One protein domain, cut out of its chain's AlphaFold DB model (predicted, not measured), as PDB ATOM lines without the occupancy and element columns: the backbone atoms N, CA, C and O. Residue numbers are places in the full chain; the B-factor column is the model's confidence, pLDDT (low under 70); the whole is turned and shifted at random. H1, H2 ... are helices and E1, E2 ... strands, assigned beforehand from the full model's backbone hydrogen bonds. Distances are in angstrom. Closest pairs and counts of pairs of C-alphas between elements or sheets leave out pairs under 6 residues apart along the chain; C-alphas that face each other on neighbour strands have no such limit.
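What this domain is: This is residues 25 to 157 of the 265 residues of an uncharacterized protein of Paenibacillus sp. TCA20 (UniProt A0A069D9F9). One twisted sheet of six strands has helices H4 and H2 over one face and no helix on the other; beyond one end of it H1 and H5 join H2 in a small helical cluster. The loop of residues 82 to 88 sticks out near this end. The printed part has 133 residues with six named strands and five named helices, in the order E1 E2 E3 H1 H2 H3 E4 H4 E5 E6 H5, of mixed class. The sheet runs E3 E2 E1 E5 E6 E4, all antiparallel. The whole is compact, with a radius of gyration of the C-alphas of 15.5 A, yet elongated, spanning 47 by 28 by 27 A.

How they stand to each other: E1, residues 26 to 33, E2, residues 36 to 43, and E3, residues 46 to 53, form a meander, each strand the antiparallel neighbour of the one before. N 38 and O 31 are 2.8 A apart, and N 48 and O 41 are 3.0 A apart. H1, residues 59 to 65, is not on the sheet. It touches H2, residues 67 to 81, only at the corner, C-alphas 63 and 70 being closest at 5.4 A. H3, residues 87 to 90, touches no helix. H2 is on the sheet over E4, residues 94 to 101, at a height of 9.9 A, and runs along the strands; the closest C-alphas are those of Ala 72 and Gly 96, 6.9 A apart. On the same face H4, residues 109 to 116, is over E1 at a height of 7.4 A, slantwise at 57 degrees on the local plane, only just short of across; C-alphas 32 and 116 are closest, at 7.3 A. E5, residues 121 to 126, neighbours E1, with N 28 and O 124 at 2.9 A, and forms a hairpin with E6, residues 130 to 137, with N 123 and O 134 at 2.9 A. E6 neighbours E4, with N 98 and O 133 at 2.8 A. E4, H4 and E5 make a split strand-helix-strand unit, two strands running the same way with E6 between them, its crossover right-handed. H5, residues 140 to 155, touches H2 with residues 147 to 151 alone, C-alphas 77 and 147 being closest at 6.3 A; at 72 degrees they are only just about perpendicular. H5 touches H1 with residues 146 to 153 alone, at a steep tilt of 48 degrees, C-alphas 60 and 149 being closest at 6.8 A. In H1, H2, H4 and H5 every O i to N i+4 pair is within hydrogen-bond range; H3 is too short for one.

Where its parts are: E1 begins at C-alpha 26, (-6.544, -14.250, 48.558), and is 22.7 A long. E4 is 23.7 A and H2 20.2 A long. H5, 22.3 A long, ends at C-alpha 155, (-15.193, 25.180, 42.356).

The domain as a whole: The C-alphas farthest apart, those of Ser 45 and Glu 156, are 50.4 A apart. The printed part has no cut and no long link. Its mean pLDDT is 84.9; residues 44 to 45 and 82 to 92 are under 70.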
ATOM      1  N   LEU A  25      -8.513 -14.925  52.279       84.81
ATOM      2  CA  LEU A  25      -8.588 -16.008  51.297       84.81
ATOM      3  C   LEU A  25      -7.574 -15.830  50.165       84.81
ATOM      4  O   LEU A  25      -6.989 -16.797  49.682       84.81
ATOM      5  N   LYS A  26      -7.388 -14.587  49.710       86.56
ATOM      6  CA  LYS A  26      -6.544 -14.250  48.558       86.56
ATOM      7  C   LYS A  26      -6.067 -12.808  48.646       86.56
ATOM      8  O   LYS A  26      -6.791 -11.940  49.138       86.56
ATOM      9  N   GLN A  27      -4.874 -12.539  48.120       89.62
ATOM     10  CA  GLN A  27      -4.374 -11.179  47.948       89.62
ATOM     11  C   GLN A  27      -3.862 -10.937  46.533       89.62
ATOM     12  O   GLN A  27      -3.180 -11.772  45.938       89.62
ATOM     13  N   GLU A  28      -4.172  -9.755  46.018       93.12
ATOM     14  CA  GLU A  28      -3.720  -9.282  44.720       93.12
ATOM     15  C   GLU A  28      -3.152  -7.870  44.870       93.12
ATOM     16  O   GLU A  28      -3.622  -7.074  45.682       93.12
ATOM     17  N   SER A  29      -2.126  -7.548  44.092       92.69
ATOM     18  CA  SER A  29      -1.595  -6.189  43.988       92.69
ATOM     19  C   SER A  29      -1.559  -5.761  42.533       92.69
ATOM     20  O   SER A  29      -1.207  -6.558  41.663       92.69
ATOM     21  N   TYR A  30      -1.900  -4.505  42.286       93.81
ATOM     22  CA  TYR A  30      -1.971  -3.917  40.964       93.81
ATOM     23  C   TYR A  30      -1.142  -2.636  40.928       93.81
ATOM     24  O   TYR A  30      -1.267  -1.764  41.791       93.81
ATOM     25  N   THR A  31      -0.283  -2.534  39.919       92.50
ATOM     26  CA  THR A  31       0.588  -1.376  39.671       92.50
ATOM     27  C   THR A  31       0.685  -1.120  38.177       92.50
ATOM     28  O   THR A  31       0.696  -2.083  37.414       92.50
ATOM     29  N   ILE A  32       0.831   0.133  37.750       91.62
ATOM     30  CA  ILE A  32       1.077   0.451  36.337       91.62
ATOM     31  C   ILE A  32       2.580   0.408  36.042       91.62
ATOM     32  O   ILE A  32       3.372   1.032  36.750       91.62
ATOM     33  N   LYS A  33       2.966  -0.287  34.970       90.69
ATOM     34  CA  LYS A  33       4.313  -0.248  34.387       90.69
ATOM     35  C   LYS A  33       4.212  -0.342  32.865       90.69
ATOM     36  O   LYS A  33       3.489  -1.196  32.369       90.69
ATOM     37  N   ASP A  34       4.912   0.530  32.140       87.81
ATOM     38  CA  ASP A  34       4.993   0.514  30.668       87.81
ATOM     39  C   ASP A  34       3.615   0.428  29.970       87.81
ATOM     40  O   ASP A  34       3.409  -0.375  29.064       87.81
ATOM     41  N   ASN A  35       2.647   1.241  30.425       87.19
ATOM     42  CA  ASN A  35       1.243   1.246  29.964       87.19
ATOM     43  C   ASN A  35       0.520  -0.107  30.084       87.19
ATOM     44  O   ASN A  35      -0.399  -0.420  29.327       87.19
ATOM     45  N   LYS A  36       0.912  -0.909  31.071       92.50
ATOM     46  CA  LYS A  36       0.236  -2.146  31.444       92.50
ATOM     47  C   LYS A  36      -0.036  -2.162  32.935       92.50
ATOM     48  O   LYS A  36       0.756  -1.661  33.737       92.50
ATOM     49  N   ILE A  37      -1.143  -2.780  33.314       93.31
ATOM     50  CA  ILE A  37      -1.393  -3.148  34.697       93.31
ATOM     51  C   ILE A  37      -0.635  -4.443  34.965       93.31
ATOM     52  O   ILE A  37      -0.893  -5.477  34.351       93.31
ATOM     53  N   ILE A  38       0.292  -4.386  35.912       94.38
ATOM     54  CA  ILE A  38       0.977  -5.550  36.454       94.38
ATOM     55  C   ILE A  38       0.174  -6.035  37.654       94.38
ATOM     56  O   ILE A  38       0.215  -5.419  38.725       94.38
ATOM     57  N   LYS A  39      -0.552  -7.136  37.468       93.94
ATOM     58  CA  LYS A  39      -1.279  -7.838  38.524       93.94
ATOM     59  C   LYS A  39      -0.374  -8.907  39.123       93.94
ATOM     60  O   LYS A  39       0.075  -9.804  38.415       93.94
ATOM     61  N   ARG A  40      -0.133  -8.848  40.430       90.62
ATOM     62  CA  ARG A  40       0.550  -9.909  41.183       90.62
ATOM     63  C   ARG A  40      -0.444 -10.583  42.119       90.62
ATOM     64  O   ARG A  40      -1.002  -9.911  42.980       90.62
ATOM     65  N   GLU A  41      -0.659 -11.879  41.947       88.62
ATOM     66  CA  GLU A  41      -1.516 -12.712  42.795       88.62
ATOM     67  C   GLU A  41      -0.618 -13.491  43.765       88.62
ATOM     68  O   GLU A  41       0.271 -14.231  43.334       88.62
ATOM     69  N   ILE A  42      -0.832 -13.310  45.069       78.50
ATOM     70  CA  ILE A  42      -0.128 -14.062  46.113       78.50
ATOM     71  C   ILE A  42      -1.002 -15.267  46.463       78.50
ATOM     72  O   ILE A  42      -2.096 -15.107  47.005       78.50
ATOM     73  N   LEU A  43      -0.528 -16.463  46.118       70.94
ATOM     74  CA  LEU A  43      -1.195 -17.739  46.369       70.94
ATOM     75  C   LEU A  43      -0.344 -18.588  47.319       70.94
ATOM     76  O   LEU A  43       0.872 -18.417  47.397       70.94
ATOM     77  N   ASN A  44      -0.958 -19.578  47.972       67.31
ATOM     78  CA  ASN A  44      -0.225 -20.541  48.809       67.31
ATOM     79  C   ASN A  44       0.857 -21.310  48.022       67.31
ATOM     80  O   ASN A  44       1.833 -21.768  48.606       67.31
ATOM     81  N   SER A  45       0.695 -21.440  46.701       67.56
ATOM     82  CA  SER A  45       1.624 -22.119  45.792       67.56
ATOM     83  C   SER A  45       2.704 -21.210  45.186       67.56
ATOM     84  O   SER A  45       3.512 -21.695  44.397       67.56
ATOM     85  N   GLY A  46       2.719 -19.908  45.501       75.62
ATOM     86  CA  GLY A  46       3.708 -18.951  44.994       75.62
ATOM     87  C   GLY A  46       3.113 -17.642  44.463       75.62
ATOM     88  O   GLY A  46       1.962 -17.294  44.726       75.62
ATOM     89  N   LEU A  47       3.930 -16.899  43.711       84.38
ATOM     90  CA  LEU A  47       3.571 -15.614  43.108       84.38
ATOM     91  C   LEU A  47       3.214 -15.809  41.631       84.38
ATOM     92  O   LEU A  47       4.057 -16.247  40.850       84.38
ATOM     93  N   ASN A  48       2.000 -15.430  41.237       87.75
ATOM     94  CA  ASN A  48       1.601 -15.376  39.830       87.75
ATOM     95  C   ASN A  48       1.573 -13.919  39.350       87.75
ATOM     96  O   ASN A  48       1.054 -13.050  40.051       87.75
ATOM     97  N   VAL A  49       2.118 -13.643  38.166       90.25
ATOM     98  CA  VAL A  49       2.172 -12.292  37.591       90.25
ATOM     99  C   VAL A  49       1.465 -12.291  36.244       90.25
ATOM    100  O   VAL A  49       1.783 -13.090  35.370       90.25
ATOM    101  N   LYS A  50       0.508 -11.378  36.081       91.31
ATOM    102  CA  LYS A  50      -0.246 -11.165  34.845       91.31
ATOM    103  C   LYS A  50      -0.097  -9.720  34.395       91.31
ATOM    104  O   LYS A  50      -0.023  -8.809  35.219       91.31
ATOM    105  N   GLU A  51      -0.098  -9.528  33.085       91.62
ATOM    106  CA  GLU A  51      -0.130  -8.211  32.461       91.62
ATOM    107  C   GLU A  51      -1.492  -7.997  31.810       91.62
ATOM    108  O   GLU A  51      -1.971  -8.859  31.074       91.62
ATOM    109  N   ILE A  52      -2.104  -6.851  32.082       90.56
ATOM    110  CA  ILE A  52      -3.383  -6.442  31.498       90.56
ATOM    111  C   ILE A  52      -3.139  -5.118  30.760       90.56
ATOM    112  O   ILE A  52      -2.439  -4.256  31.306       90.56
ATOM    113  N   PRO A  53      -3.658  -4.927  29.533       90.19
ATOM    114  CA  PRO A  53      -3.586  -3.638  28.850       90.19
ATOM    115  C   PRO A  53      -4.134  -2.515  29.737       90.19
ATOM    116  O   PRO A  53      -5.193  -2.671  30.343       90.19
ATOM    117  N   PHE A  54      -3.408  -1.399  29.838       90.69
ATOM    118  CA  PHE A  54      -3.874  -0.232  30.581       90.69
ATOM    119  C   PHE A  54      -4.270   0.886  29.625       90.69
ATOM    120  O   PHE A  54      -3.430   1.428  28.907       90.69
ATOM    121  N   GLU A  55      -5.537   1.277  29.683       87.62
ATOM    122  CA  GLU A  55      -6.027   2.487  29.035       87.62
ATOM    123  C   GLU A  55      -6.232   3.564  30.098       87.62
ATOM    124  O   GLU A  55      -7.091   3.448  30.975       87.62
ATOM    125  N   LEU A  56      -5.405   4.610  30.040       86.94
ATOM    126  CA  LEU A  56      -5.506   5.728  30.968       86.94
ATOM    127  C   LEU A  56      -6.822   6.469  30.733       86.94
ATOM    128  O   LEU A  56      -7.024   7.068  29.676       86.94
ATOM    129  N   LYS A  57      -7.682   6.492  31.751       90.81
ATOM    130  CA  LYS A  57      -8.923   7.261  31.712       90.81
ATOM    131  C   LYS A  57      -8.711   8.700  32.165       90.81
ATOM    132  O   LYS A  57      -7.819   9.011  32.960       90.81
ATOM    133  N   SER A  58      -9.583   9.589  31.696       94.00
ATOM    134  CA  SER A  58      -9.666  10.950  32.216       94.00
ATOM    135  C   SER A  58     -10.008  10.907  33.705       94.00
ATOM    136  O   SER A  58     -11.092  10.484  34.095       94.00
ATOM    137  N   ILE A  59      -9.091  11.386  34.547       94.12
ATOM    138  CA  ILE A  59      -9.281  11.450  36.006       94.12
ATOM    139  C   ILE A  59     -10.584  12.176  36.349       94.12
ATOM    140  O   ILE A  59     -11.325  11.739  37.220       94.12
ATOM    141  N   LYS A  60     -10.888  13.263  35.630       96.38
ATOM    142  CA  LYS A  60     -12.120  14.036  35.814       96.38
ATOM    143  C   LYS A  60     -13.364  13.176  35.586       96.38
ATOM    144  O   LYS A  60     -14.286  13.227  36.388       96.38
ATOM    145  N   GLU A  61     -13.376  12.384  34.519       95.25
ATOM    146  CA  GLU A  61     -14.502  11.503  34.191       95.25
ATOM    147  C   GLU A  61     -14.638  10.368  35.202       95.25
ATOM    148  O   GLU A  61     -15.746  10.101  35.650       95.25
ATOM    149  N   VAL A  62     -13.523   9.761  35.626       94.25
ATOM    150  CA  VAL A  62     -13.539   8.707  36.653       94.25
ATOM    151  C   VAL A  62     -14.115   9.229  37.968       94.25
ATOM    152  O   VAL A  62     -14.954   8.566  38.571       94.25
ATOM    153  N   ILE A  63     -13.698  10.424  38.400       94.88
ATOM    154  CA  ILE A  63     -14.231  11.054  39.614       94.88
ATOM    155  C   ILE A  63     -15.740  11.258  39.463       94.88
ATOM    156  O   ILE A  63     -16.504  10.812  40.307       94.88
ATOM    157  N   LEU A  64     -16.193  11.880  38.376       94.62
ATOM    158  CA  LEU A  64     -17.612  12.194  38.203       94.62
ATOM    159  C   LEU A  64     -18.501  10.954  38.058       94.62
ATOM    160  O   LEU A  64     -19.632  10.968  38.531       94.62
ATOM    161  N   ALA A  65     -17.990   9.879  37.458       92.06
ATOM    162  CA  ALA A  65     -18.743   8.649  37.244       92.06
ATOM    163  C   ALA A  65     -18.878   7.769  38.500       92.06
ATOM    164  O   ALA A  65     -19.725   6.877  38.520       92.06
ATOM    165  N   ASN A  66     -18.059   7.979  39.539       90.75
ATOM    166  CA  ASN A  66     -17.986   7.066  40.678       90.75
ATOM    167  C   ASN A  66     -18.065   7.799  42.027       90.75
ATOM    168  O   ASN A  66     -17.103   8.414  42.485       90.75
ATOM    169  N   ILE A  67     -19.215   7.679  42.698       91.81
ATOM    170  CA  ILE A  67     -19.489   8.360  43.970       91.81
ATOM    171  C   ILE A  67     -18.555   7.927  45.112       91.81
ATOM    172  O   ILE A  67     -18.144   8.762  45.917       91.81
ATOM    173  N   GLU A  68     -18.147   6.654  45.154       88.94
ATOM    174  CA  GLU A  68     -17.208   6.138  46.157       88.94
ATOM    175  C   GLU A  68     -15.814   6.757  45.956       88.94
ATOM    176  O   GLU A  68     -15.149   7.128  46.925       88.94
ATOM    177  N   VAL A  69     -15.398   6.960  44.699       90.12
ATOM    178  CA  VAL A  69     -14.162   7.683  44.357       90.12
ATOM    179  C   VAL A  69     -14.272   9.162  44.720       90.12
ATOM    180  O   VAL A  69     -13.342   9.693  45.332       90.12
ATOM    181  N   GLN A  70     -15.388   9.835  44.400       93.19
ATOM    182  CA  GLN A  70     -15.592  11.233  44.811       93.19
ATOM    183  C   GLN A  70     -15.464  11.386  46.325       93.19
ATOM    184  O   GLN A  70     -14.812  12.319  46.795       93.19
ATOM    185  N   PHE A  71     -16.060  10.461  47.078       91.00
ATOM    186  CA  PHE A  71     -16.061  10.486  48.533       91.00
ATOM    187  C   PHE A  71     -14.697  10.127  49.146       91.00
ATOM    188  O   PHE A  71     -14.242  10.784  50.082       91.00
ATOM    189  N   ALA A  72     -13.978   9.152  48.587       88.31
ATOM    190  CA  ALA A  72     -12.609   8.858  49.010       88.31
ATOM    191  C   ALA A  72     -11.678  10.058  48.764       88.31
ATOM    192  O   ALA A  72     -10.852  10.407  49.609       88.31
ATOM    193  N   LEU A  73     -11.830  10.735  47.622       90.31
ATOM    194  CA  LEU A  73     -11.049  11.928  47.309       90.31
ATOM    195  C   LEU A  73     -11.475  13.160  48.109       90.31
ATOM    196  O   LEU A  73     -10.637  14.021  48.350       90.31
ATOM    197  N   TYR A  74     -12.719  13.229  48.582       90.62
ATOM    198  CA  TYR A  74     -13.161  14.243  49.542       90.62
ATOM    199  C   TYR A  74     -12.338  14.176  50.837       90.62
ATOM    200  O   TYR A  74     -11.826  15.195  51.304       90.62
ATOM    201  N   GLN A  75     -12.143  12.969  51.383       86.50
ATOM    202  CA  GLN A  75     -11.319  12.757  52.580       86.50
ATOM    203  C   GLN A  75      -9.863  13.169  52.341       86.50
ATOM    204  O   GLN A  75      -9.295  13.927  53.130       86.50
ATOM    205  N   PHE A  76      -9.290  12.748  51.209       85.75
ATOM    206  CA  PHE A  76      -7.970  13.197  50.762       85.75
ATOM    207  C   PHE A  76      -7.898  14.728  50.657       85.75
ATOM    208  O   PHE A  76      -6.989  15.356  51.198       85.75
ATOM    209  N   TYR A  77      -8.875  15.358  50.010       87.25
ATOM    210  CA  TYR A  77      -8.907  16.801  49.817       87.25
ATOM    211  C   TYR A  77      -8.939  17.549  51.153       87.25
ATOM    212  O   TYR A  77      -8.160  18.481  51.336       87.25
ATOM    213  N   ILE A  78      -9.758  17.121  52.121       83.56
ATOM    214  CA  ILE A  78      -9.785  17.724  53.462       83.56
ATOM    215  C   ILE A  78      -8.433  17.593  54.173       83.56
ATOM    216  O   ILE A  78      -7.938  18.582  54.718       83.56
ATOM    217  N   MET A  79      -7.824  16.403  54.146       79.19
ATOM    218  CA  MET A  79      -6.534  16.161  54.801       79.19
ATOM    219  C   MET A  79      -5.425  17.044  54.235       79.19
ATOM    220  O   MET A  79      -4.619  17.576  54.992       79.19
ATOM    221  N   TYR A  80      -5.378  17.222  52.915       76.69
ATOM    222  CA  TYR A  80      -4.275  17.926  52.260       76.69
ATOM    223  C   TYR A  80      -4.540  19.428  52.057       76.69
ATOM    224  O   TYR A  80      -3.579  20.199  52.033       76.69
ATOM    225  N   ARG A  81      -5.803  19.885  51.987       73.50
ATOM    226  CA  ARG A  81      -6.137  21.326  51.911       73.50
ATOM    227  C   ARG A  81      -5.782  22.068  53.200       73.50
ATOM    228  O   ARG A  81      -5.290  23.190  53.140       73.50
ATOM    229  N   ALA A  82      -5.982  21.432  54.358       58.88
ATOM    230  CA  ALA A  82      -5.780  22.051  55.670       58.88
ATOM    231  C   ALA A  82      -4.304  22.351  55.986       58.88
ATOM    232  O   ALA A  82      -4.017  23.094  56.923       58.88
ATOM    233  N   VAL A  83      -3.373  21.770  55.224       54.62
ATOM    234  CA  VAL A  83      -1.963  21.637  55.613       54.62
ATOM    235  C   VAL A  83      -1.047  22.647  54.920       54.62
ATOM    236  O   VAL A  83       0.138  22.689  55.235       54.62
ATOM    237  N   GLY A  84      -1.565  23.497  54.024       52.09
ATOM    238  CA  GLY A  84      -0.833  24.651  53.486       52.09
ATOM    239  C   GLY A  84       0.639  24.360  53.164       52.09
ATOM    240  O   GLY A  84       1.524  24.931  53.789       52.09
ATOM    241  N   ASN A  85       0.914  23.430  52.243       44.91
ATOM    242  CA  ASN A  85       2.274  23.097  51.788       44.91
ATOM    243  C   ASN A  85       3.313  22.760  52.890       44.91
ATOM    244  O   ASN A  85       4.513  22.880  52.638       44.91
ATOM    245  N   LYS A  86       2.928  22.298  54.090       50.25
ATOM    246  CA  LYS A  86       3.924  21.802  55.060       50.25
ATOM    247  C   LYS A  86       4.596  20.526  54.530       50.25
ATOM    248  O   LYS A  86       3.938  19.530  54.224       50.25
ATOM    249  N   ALA A  87       5.926  20.566  54.420       47.38
ATOM    250  CA  ALA A  87       6.754  19.524  53.809       47.38
ATOM    251  C   ALA A  87       6.588  18.131  54.453       47.38
ATOM    252  O   ALA A  87       6.716  17.123  53.758       47.38
ATOM    253  N   GLU A  88       6.226  18.051  55.733       51.06
ATOM    254  CA  GLU A  88       6.066  16.783  56.459       51.06
ATOM    255  C   GLU A  88       4.943  15.890  55.907       51.06
ATOM    256  O   GLU A  88       5.093  14.673  55.866       51.06
ATOM    257  N   HIS A  89       3.835  16.454  55.412       53.97
ATOM    258  CA  HIS A  89       2.739  15.652  54.837       53.97
ATOM    259  C   HIS A  89       2.906  15.407  53.334       53.97
ATOM    260  O   HIS A  89       2.234  14.547  52.762       53.97
ATOM    261  N   SER A  90       3.840  16.113  52.689       53.78
ATOM    262  CA  SER A  90       4.201  15.839  51.297       53.78
ATOM    263  C   SER A  90       4.779  14.421  51.155       53.78
ATOM    264  O   SER A  90       4.424  13.669  50.247       53.78
ATOM    265  N   GLN A  91       5.568  13.970  52.130       55.31
ATOM    266  CA  GLN A  91       6.171  12.636  52.084       55.31
ATOM    267  C   GLN A  91       5.233  11.517  52.562       55.31
ATOM    268  O   GLN A  91       5.453  10.357  52.220       55.31
ATOM    269  N   ALA A  92       4.153  11.838  53.282       63.47
ATOM    270  CA  ALA A  92       3.222  10.841  53.807       63.47
ATOM    271  C   ALA A  92       2.405  10.181  52.685       63.47
ATOM    272  O   ALA A  92       1.737  10.867  51.905       63.47
ATOM    273  N   GLN A  93       2.458   8.851  52.594       72.81
ATOM    274  CA  GLN A  93       1.593   8.055  51.720       72.81
ATOM    275  C   GLN A  93       0.128   8.265  52.119       72.81
ATOM    276  O   GLN A  93      -0.223   8.102  53.285       72.81
ATOM    277  N   TYR A  94      -0.727   8.598  51.151       76.19
ATOM    278  CA  TYR A  94      -2.169   8.527  51.369       76.19
ATOM    279  C   TYR A  94      -2.616   7.088  51.144       76.19
ATOM    280  O   TYR A  94      -2.336   6.536  50.078       76.19
ATOM    281  N   GLY A  95      -3.295   6.513  52.133       76.69
ATOM    282  CA  GLY A  95      -3.965   5.222  52.041       76.69
ATOM    283  C   GLY A  95      -5.463   5.401  52.260       76.69
ATOM    284  O   GLY A  95      -5.871   6.054  53.218       76.69
ATOM    285  N   GLY A  96      -6.265   4.834  51.368       75.44
ATOM    286  CA  GLY A  96      -7.714   4.733  51.503       75.44
ATOM    287  C   GLY A  96      -8.171   3.288  51.343       75.44
ATOM    288  O   GLY A  96      -7.405   2.423  50.909       75.44
ATOM    289  N   GLU A  97      -9.431   3.028  51.664       80.44
ATOM    290  CA  GLU A  97     -10.027   1.704  51.541       80.44
ATOM    291  C   GLU A  97     -11.434   1.801  50.948       80.44
ATOM    292  O   GLU A  97     -12.230   2.652  51.342       80.44
ATOM    293  N   LEU A  98     -11.728   0.908  50.008       83.56
ATOM    294  CA  LEU A  98     -13.059   0.642  49.482       83.56
ATOM    295  C   LEU A  98     -13.433  -0.790  49.858       83.56
ATOM    296  O   LEU A  98     -12.621  -1.706  49.714       83.56
ATOM    297  N   GLN A  99     -14.662  -0.989  50.320       83.75
ATOM    298  CA  GLN A  99     -15.185  -2.312  50.642       83.75
ATOM    299  C   GLN A  99     -16.315  -2.651  49.683       83.75
ATOM    300  O   GLN A  99     -17.235  -1.858  49.480       83.75
ATOM    301  N   ILE A 100     -16.244  -3.839  49.089       85.44
ATOM    302  CA  ILE A 100     -17.313  -4.379  48.249       85.44
ATOM    303  C   ILE A 100     -17.701  -5.782  48.735       85.44
ATOM    304  O   ILE A 100     -16.858  -6.472  49.317       85.44
ATOM    305  N   PRO A 101     -18.950  -6.225  48.517       85.25
ATOM    306  CA  PRO A 101     -19.351  -7.590  48.845       85.25
ATOM    307  C   PRO A 101     -18.499  -8.615  48.090       85.25
ATOM    308  O   PRO A 101     -18.230  -8.436  46.899       85.25
ATOM    309  N   ASN A 102     -18.095  -9.695  48.761       86.19
ATOM    310  CA  ASN A 102     -17.466 -10.825  48.087       86.19
ATOM    311  C   ASN A 102     -18.528 -11.828  47.618       86.19
ATOM    312  O   ASN A 102     -18.991 -12.662  48.391       86.19
ATOM    313  N   ASN A 103     -18.859 -11.782  46.329       84.25
ATOM    314  CA  ASN A 103     -19.752 -12.754  45.689       84.25
ATOM    315  C   ASN A 103     -18.996 -13.944  45.062       84.25
ATOM    316  O   ASN A 103     -19.566 -14.685  44.271       84.25
ATOM    317  N   ASN A 104     -17.722 -14.140  45.427       78.69
ATOM    318  CA  ASN A 104     -16.755 -15.062  44.811       78.69
ATOM    319  C   ASN A 104     -16.312 -14.690  43.387       78.69
ATOM    320  O   ASN A 104     -15.606 -15.469  42.744       78.69
ATOM    321  N   ASP A 105     -16.652 -13.487  42.930       81.44
ATOM    322  CA  ASP A 105     -16.194 -12.954  41.652       81.44
ATOM    323  C   ASP A 105     -14.905 -12.129  41.825       81.44
ATOM    324  O   ASP A 105     -14.743 -11.419  42.825       81.44
ATOM    325  N   PRO A 106     -13.967 -12.183  40.860       82.62
ATOM    326  CA  PRO A 106     -12.837 -11.263  40.825       82.62
ATOM    327  C   PRO A 106     -13.300  -9.806  40.770       82.62
ATOM    328  O   PRO A 106     -14.322  -9.490  40.156       82.62
ATOM    329  N   VAL A 107     -12.511  -8.895  41.350       85.44
ATOM    330  CA  VAL A 107     -12.761  -7.460  41.169       85.44
ATOM    331  C   VAL A 107     -12.727  -7.129  39.681       85.44
ATOM    332  O   VAL A 107     -11.794  -7.512  38.979       85.44
ATOM    333  N   ASN A 108     -13.747  -6.405  39.220       85.88
ATOM    334  CA  ASN A 108     -13.879  -5.987  37.832       85.88
ATOM    335  C   ASN A 108     -12.627  -5.217  37.372       85.88
ATOM    336  O   ASN A 108     -12.280  -4.189  37.960       85.88
ATOM    337  N   ASP A 109     -11.991  -5.677  36.292       85.25
ATOM    338  CA  ASP A 109     -10.815  -5.029  35.702       85.25
ATOM    339  C   ASP A 109     -11.091  -3.564  35.335       85.25
ATOM    340  O   ASP A 109     -10.210  -2.720  35.479       85.25
ATOM    341  N   GLN A 110     -12.328  -3.220  34.962       87.75
ATOM    342  CA  GLN A 110     -12.732  -1.840  34.702       87.75
ATOM    343  C   GLN A 110     -12.596  -0.947  35.942       87.75
ATOM    344  O   GLN A 110     -12.085   0.168  35.841       87.75
ATOM    345  N   LEU A 111     -13.011  -1.447  37.111       88.69
ATOM    346  CA  LEU A 111     -12.869  -0.729  38.378       88.69
ATOM    347  C   LEU A 111     -11.386  -0.576  38.736       88.69
ATOM    348  O   LEU A 111     -10.960   0.492  39.166       88.69
ATOM    349  N   ILE A 112     -10.578  -1.615  38.511       91.00
ATOM    350  CA  ILE A 112      -9.125  -1.543  38.710       91.00
ATOM    351  C   ILE A 112      -8.495  -0.493  37.783       91.00
ATOM    352  O   ILE A 112      -7.710   0.325  38.257       91.00
ATOM    353  N   CYS A 113      -8.851  -0.465  36.496       90.81
ATOM    354  CA  CYS A 113      -8.379   0.535  35.533       90.81
ATOM    355  C   CYS A 113      -8.760   1.965  35.945       90.81
ATOM    356  O   CYS A 113      -7.936   2.880  35.879       90.81
ATOM    357  N   GLU A 114     -10.000   2.167  36.390       91.38
ATOM    358  CA  GLU A 114     -10.491   3.455  36.891       91.38
ATOM    359  C   GLU A 114      -9.700   3.923  38.107       91.38
ATOM    360  O   GLU A 114      -9.159   5.030  38.115       91.38
ATOM    361  N   LEU A 115      -9.558   3.055  39.104       91.75
ATOM    362  CA  LEU A 115      -8.807   3.362  40.311       91.75
ATOM    363  C   LEU A 115      -7.322   3.610  39.997       91.75
ATOM    364  O   LEU A 115      -6.758   4.575  40.500       91.75
ATOM    365  N   LEU A 116      -6.690   2.825  39.120       92.81
ATOM    366  CA  LEU A 116      -5.290   3.034  38.714       92.81
ATOM    367  C   LEU A 116      -5.080   4.284  37.852       92.81
ATOM    368  O   LEU A 116      -3.958   4.776  37.750       92.81
ATOM    369  N   SER A 117      -6.139   4.848  37.266       91.50
ATOM    370  CA  SER A 117      -6.055   6.159  36.611       91.50
ATOM    371  C   SER A 117      -5.862   7.301  37.624       91.50
ATOM    372  O   SER A 117      -5.430   8.389  37.242       91.50
ATOM    373  N   ILE A 118      -6.150   7.056  38.910       91.25
ATOM    374  CA  ILE A 118      -6.087   8.033  40.008       91.25
ATOM    375  C   ILE A 118      -4.972   7.692  41.008       91.25
ATOM    376  O   ILE A 118      -4.183   8.562  41.377       91.25
ATOM    377  N   PHE A 119      -4.920   6.441  41.462       90.69
ATOM    378  CA  PHE A 119      -4.055   5.951  42.533       90.69
ATOM    379  C   PHE A 119      -2.828   5.227  41.962       90.69
ATOM    380  O   PHE A 119      -2.883   4.604  40.906       90.69
ATOM    381  N   ASP A 120      -1.700   5.283  42.671       88.69
ATOM    382  CA  ASP A 120      -0.437   4.722  42.177       88.69
ATOM    383  C   ASP A 120      -0.391   3.193  42.272       88.69
ATOM    384  O   ASP A 120       0.252   2.528  41.458       88.69
ATOM    385  N   ASN A 121      -1.033   2.636  43.298       89.44
ATOM    386  CA  ASN A 121      -1.151   1.200  43.481       89.44
ATOM    387  C   ASN A 121      -2.456   0.838  44.184       89.44
ATOM    388  O   ASN A 121      -3.017   1.629  44.948       89.44
ATOM    389  N   ILE A 122      -2.891  -0.389  43.922       92.75
ATOM    390  CA  ILE A 122      -4.070  -0.986  44.532       92.75
ATOM    391  C   ILE A 122      -3.671  -2.333  45.114       92.75
ATOM    392  O   ILE A 122      -2.994  -3.126  44.456       92.75
ATOM    393  N   ARG A 123      -4.120  -2.622  46.331       90.94
ATOM    394  CA  ARG A 123      -4.062  -3.959  46.917       90.94
ATOM    395  C   ARG A 123      -5.475  -4.441  47.179       90.94
ATOM    396  O   ARG A 123      -6.250  -3.757  47.830       90.94
ATOM    397  N   VAL A 124      -5.791  -5.627  46.692       91.38
ATOM    398  CA  VAL A 124      -7.092  -6.260  46.874       91.38
ATOM    399  C   VAL A 124      -6.918  -7.446  47.810       91.38
ATOM    400  O   VAL A 124      -6.074  -8.312  47.579       91.38
ATOM    401  N   VAL A 125      -7.698  -7.474  48.883       88.88
ATOM    402  CA  VAL A 125      -7.710  -8.547  49.876       88.88
ATOM    403  C   VAL A 125      -9.104  -9.151  49.897       88.88
ATOM    404  O   VAL A 125     -10.066  -8.490  50.281       88.88
ATOM    405  N   TYR A 126      -9.206 -10.410  49.488       88.50
ATOM    406  CA  TYR A 126     -10.458 -11.156  49.482       88.50
ATOM    407  C   TYR A 126     -10.619 -11.841  50.836       88.50
ATOM    408  O   TYR A 126      -9.737 -12.592  51.263       88.50
ATOM    409  N   LYS A 127     -11.742 -11.580  51.498       87.81
ATOM    410  CA  LYS A 127     -12.190 -12.237  52.728       87.81
ATOM    411  C   LYS A 127     -13.506 -12.960  52.458       87.81
ATOM    412  O   LYS A 127     -13.991 -12.946  51.332       87.81
ATOM    413  N   LYS A 128     -14.078 -13.640  53.449       85.56
ATOM    414  CA  LYS A 128     -15.247 -14.504  53.236       85.56
ATOM    415  C   LYS A 128     -16.479 -13.730  52.762       85.56
ATOM    416  O   LYS A 128     -17.153 -14.207  51.857       85.56
ATOM    417  N   SER A 129     -16.769 -12.575  53.358       83.69
ATOM    418  CA  SER A 129     -17.953 -11.774  53.017       83.69
ATOM    419  C   SER A 129     -17.624 -10.479  52.271       83.69
ATOM    420  O   SER A 129     -18.490  -9.911  51.603       83.69
ATOM    421  N   THR A 130     -16.372 -10.026  52.331       86.62
ATOM    422  CA  THR A 130     -15.939  -8.726  51.806       86.62
ATOM    423  C   THR A 130     -14.682  -8.827  50.950       86.62
ATOM    424  O   THR A 130     -13.813  -9.676  51.147       86.62
ATOM    425  N   ILE A 131     -14.552  -7.908  49.999       88.56
ATOM    426  CA  ILE A 131     -13.303  -7.621  49.301       88.56
ATOM    427  C   ILE A 131     -12.862  -6.223  49.729       88.56
ATOM    428  O   ILE A 131     -13.584  -5.243  49.539       88.56
ATOM    429  N   HIS A 132     -11.668  -6.140  50.309       87.88
ATOM    430  CA  HIS A 132     -11.041  -4.891  50.722       87.88
ATOM    431  C   HIS A 132     -10.106  -4.419  49.609       87.88
ATOM    432  O   HIS A 132      -9.099  -5.067  49.318       87.88
ATOM    433  N   ILE A 133     -10.422  -3.283  48.999       89.31
ATOM    434  CA  ILE A 133      -9.602  -2.633  47.980       89.31
ATOM    435  C   ILE A 133      -8.889  -1.458  48.647       89.31
ATOM    436  O   ILE A 133      -9.469  -0.402  48.889       89.31
ATOM    437  N   GLN A 134      -7.614  -1.647  48.953       88.25
ATOM    438  CA  GLN A 134      -6.737  -0.615  49.486       88.25
ATOM    439  C   GLN A 134      -6.138   0.180  48.329       88.25
ATOM    440  O   GLN A 134      -5.524  -0.391  47.426       88.25
ATOM    441  N   ILE A 135      -6.298   1.495  48.369       88.00
ATOM    442  CA  ILE A 135      -5.831   2.436  47.349       88.00
ATOM    443  C   ILE A 135      -4.743   3.316  47.945       88.00
ATOM    444  O   ILE A 135      -4.887   3.804  49.064       88.00
ATOM    445  N   ASN A 136      -3.652   3.536  47.211       85.62
ATOM    446  CA  ASN A 136      -2.541   4.338  47.713       85.62
ATOM    447  C   ASN A 136      -2.076   5.397  46.708       85.62
ATOM    448  O   ASN A 136      -1.864   5.106  45.530       85.62
ATOM    449  N   MET A 137      -1.829   6.611  47.204       85.69
ATOM    450  CA  MET A 137      -1.076   7.653  46.498       85.69
ATOM    451  C   MET A 137       0.241   7.903  47.224       85.69
ATOM    452  O   MET A 137       0.282   8.405  48.349       85.69
ATOM    453  N   VAL A 138       1.331   7.573  46.545       79.94
ATOM    454  CA  VAL A 138       2.703   7.715  47.027       79.94
ATOM    455  C   VAL A 138       3.362   8.913  46.348       79.94
ATOM    456  O   VAL A 138       3.953   9.756  47.023       79.94
ATOM    457  N   ARG A 139       3.215   9.034  45.023       82.81
ATOM    458  CA  ARG A 139       3.895  10.040  44.200       82.81
ATOM    459  C   ARG A 139       3.328  11.434  44.440       82.81
ATOM    460  O   ARG A 139       2.121  11.665  44.355       82.81
ATOM    461  N   MET A 140       4.221  12.390  44.684       82.12
ATOM    462  CA  MET A 140       3.840  13.781  44.930       82.12
ATOM    463  C   MET A 140       3.164  14.449  43.739       82.12
ATOM    464  O   MET A 140       2.203  15.196  43.927       82.12
ATOM    465  N   ASP A 141       3.622  14.157  42.526       84.06
ATOM    466  CA  ASP A 141       3.028  14.719  41.315       84.06
ATOM    467  C   ASP A 141       1.599  14.209  41.112       84.06
ATOM    468  O   ASP A 141       0.711  14.998  40.790       84.06
ATOM    469  N   THR A 142       1.345  12.925  41.411       84.88
ATOM    470  CA  THR A 142      -0.011  12.355  41.438       84.88
ATOM    471  C   THR A 142      -0.880  13.110  42.443       84.88
ATOM    472  O   THR A 142      -1.918  13.644  42.062       84.88
ATOM    473  N   LYS A 143      -0.435  13.256  43.700       86.44
ATOM    474  CA  LYS A 143      -1.196  13.970  44.743       86.44
ATOM    475  C   LYS A 143      -1.543  15.403  44.331       86.44
ATOM    476  O   LYS A 143      -2.699  15.799  44.444       86.44
ATOM    477  N   LYS A 144      -0.570  16.171  43.822       86.19
ATOM    478  CA  LYS A 144      -0.783  17.555  43.356       86.19
ATOM    479  C   LYS A 144      -1.777  17.616  42.198       86.19
ATOM    480  O   LYS A 144      -2.671  18.459  42.210       86.19
ATOM    481  N   LYS A 145      -1.639  16.715  41.220       89.81
ATOM    482  CA  LYS A 145      -2.542  16.621  40.068       89.81
ATOM    483  C   LYS A 145      -3.974  16.316  40.506       89.81
ATOM    484  O   LYS A 145      -4.890  17.021  40.094       89.81
ATOM    485  N   ILE A 146      -4.163  15.306  41.359       91.06
ATOM    486  CA  ILE A 146      -5.482  14.925  41.879       91.06
ATOM    487  C   ILE A 146      -6.090  16.054  42.711       91.06
ATOM    488  O   ILE A 146      -7.245  16.403  42.487       91.06
ATOM    489  N   LEU A 147      -5.313  16.676  43.603       89.31
ATOM    490  CA  LEU A 147      -5.773  17.808  44.410       89.31
ATOM    491  C   LEU A 147      -6.248  18.974  43.531       89.31
ATOM    492  O   LEU A 147      -7.307  19.539  43.793       89.31
ATOM    493  N   GLY A 148      -5.492  19.308  42.480       90.81
ATOM    494  CA  GLY A 148      -5.854  20.357  41.526       90.81
ATOM    495  C   GLY A 148      -7.148  20.046  40.772       90.81
ATOM    496  O   GLY A 148      -8.056  20.870  40.763       90.81
ATOM    497  N   ILE A 149      -7.270  18.841  40.207       95.00
ATOM    498  CA  ILE A 149      -8.479  18.419  39.479       95.00
ATOM    499  C   ILE A 149      -9.700  18.411  40.405       95.00
ATOM    500  O   ILE A 149     -10.759  18.913  40.031       95.00
ATOM    501  N   TYR A 150      -9.556  17.870  41.615       94.06
ATOM    502  CA  TYR A 150     -10.646  17.803  42.584       94.06
ATOM    503  C   TYR A 150     -11.082  19.198  43.049       94.06
ATOM    504  O   TYR A 150     -12.277  19.470  43.134       94.06
ATOM    505  N   LYS A 151     -10.123  20.111  43.269       92.19
ATOM    506  CA  LYS A 151     -10.404  21.522  43.561       92.19
ATOM    507  C   LYS A 151     -11.217  22.171  42.440       92.19
ATOM    508  O   LYS A 151     -12.228  22.794  42.731       92.19
ATOM    509  N   THR A 152     -10.819  21.983  41.182       95.06
ATOM    510  CA  THR A 152     -11.565  22.511  40.030       95.06
ATOM    511  C   THR A 152     -12.986  21.951  39.976       95.06
ATOM    512  O   THR A 152     -13.924  22.703  39.755       95.06
ATOM    513  N   LEU A 153     -13.176  20.651  40.223       96.44
ATOM    514  CA  LEU A 153     -14.514  20.048  40.270       96.44
ATOM    515  C   LEU A 153     -15.392  20.620  41.389       96.44
ATOM    516  O   LEU A 153     -16.587  20.822  41.177       96.44
ATOM    517  N   TYR A 154     -14.804  20.884  42.555       93.19
ATOM    518  CA  TYR A 154     -15.474  21.555  43.666       93.19
ATOM    519  C   TYR A 154     -15.874  22.992  43.299       93.19
ATOM    520  O   TYR A 154     -17.035  23.358  43.453       93.19
ATOM    521  N   GLU A 155     -14.946  23.786  42.760       92.50
ATOM    522  CA  GLU A 155     -15.193  25.180  42.356       92.50
ATOM    523  C   GLU A 155     -16.218  25.283  41.213       92.50
ATOM    524  O   GLU A 155     -17.044  26.193  41.203       92.50
ATOM    525  N   GLU A 156     -16.225  24.318  40.287       95.81
ATOM    526  CA  GLU A 156     -17.231  24.187  39.223       95.81
ATOM    527  C   GLU A 156     -18.585  23.638  39.731       95.81
ATOM    528  O   GLU A 156     -19.505  23.494  38.931       95.81
ATOM    529  N   SER A 157     -18.728  23.313  41.027       94.50
ATOM    530  CA  SER A 157     -19.935  22.700  41.618       94.50
ATOM    531  C   SER A 157     -20.386  21.415  40.911       94.50
ATOM    532  O   SER A 157     -21.569  21.194  40.678       94.50
TER     533      SER A 157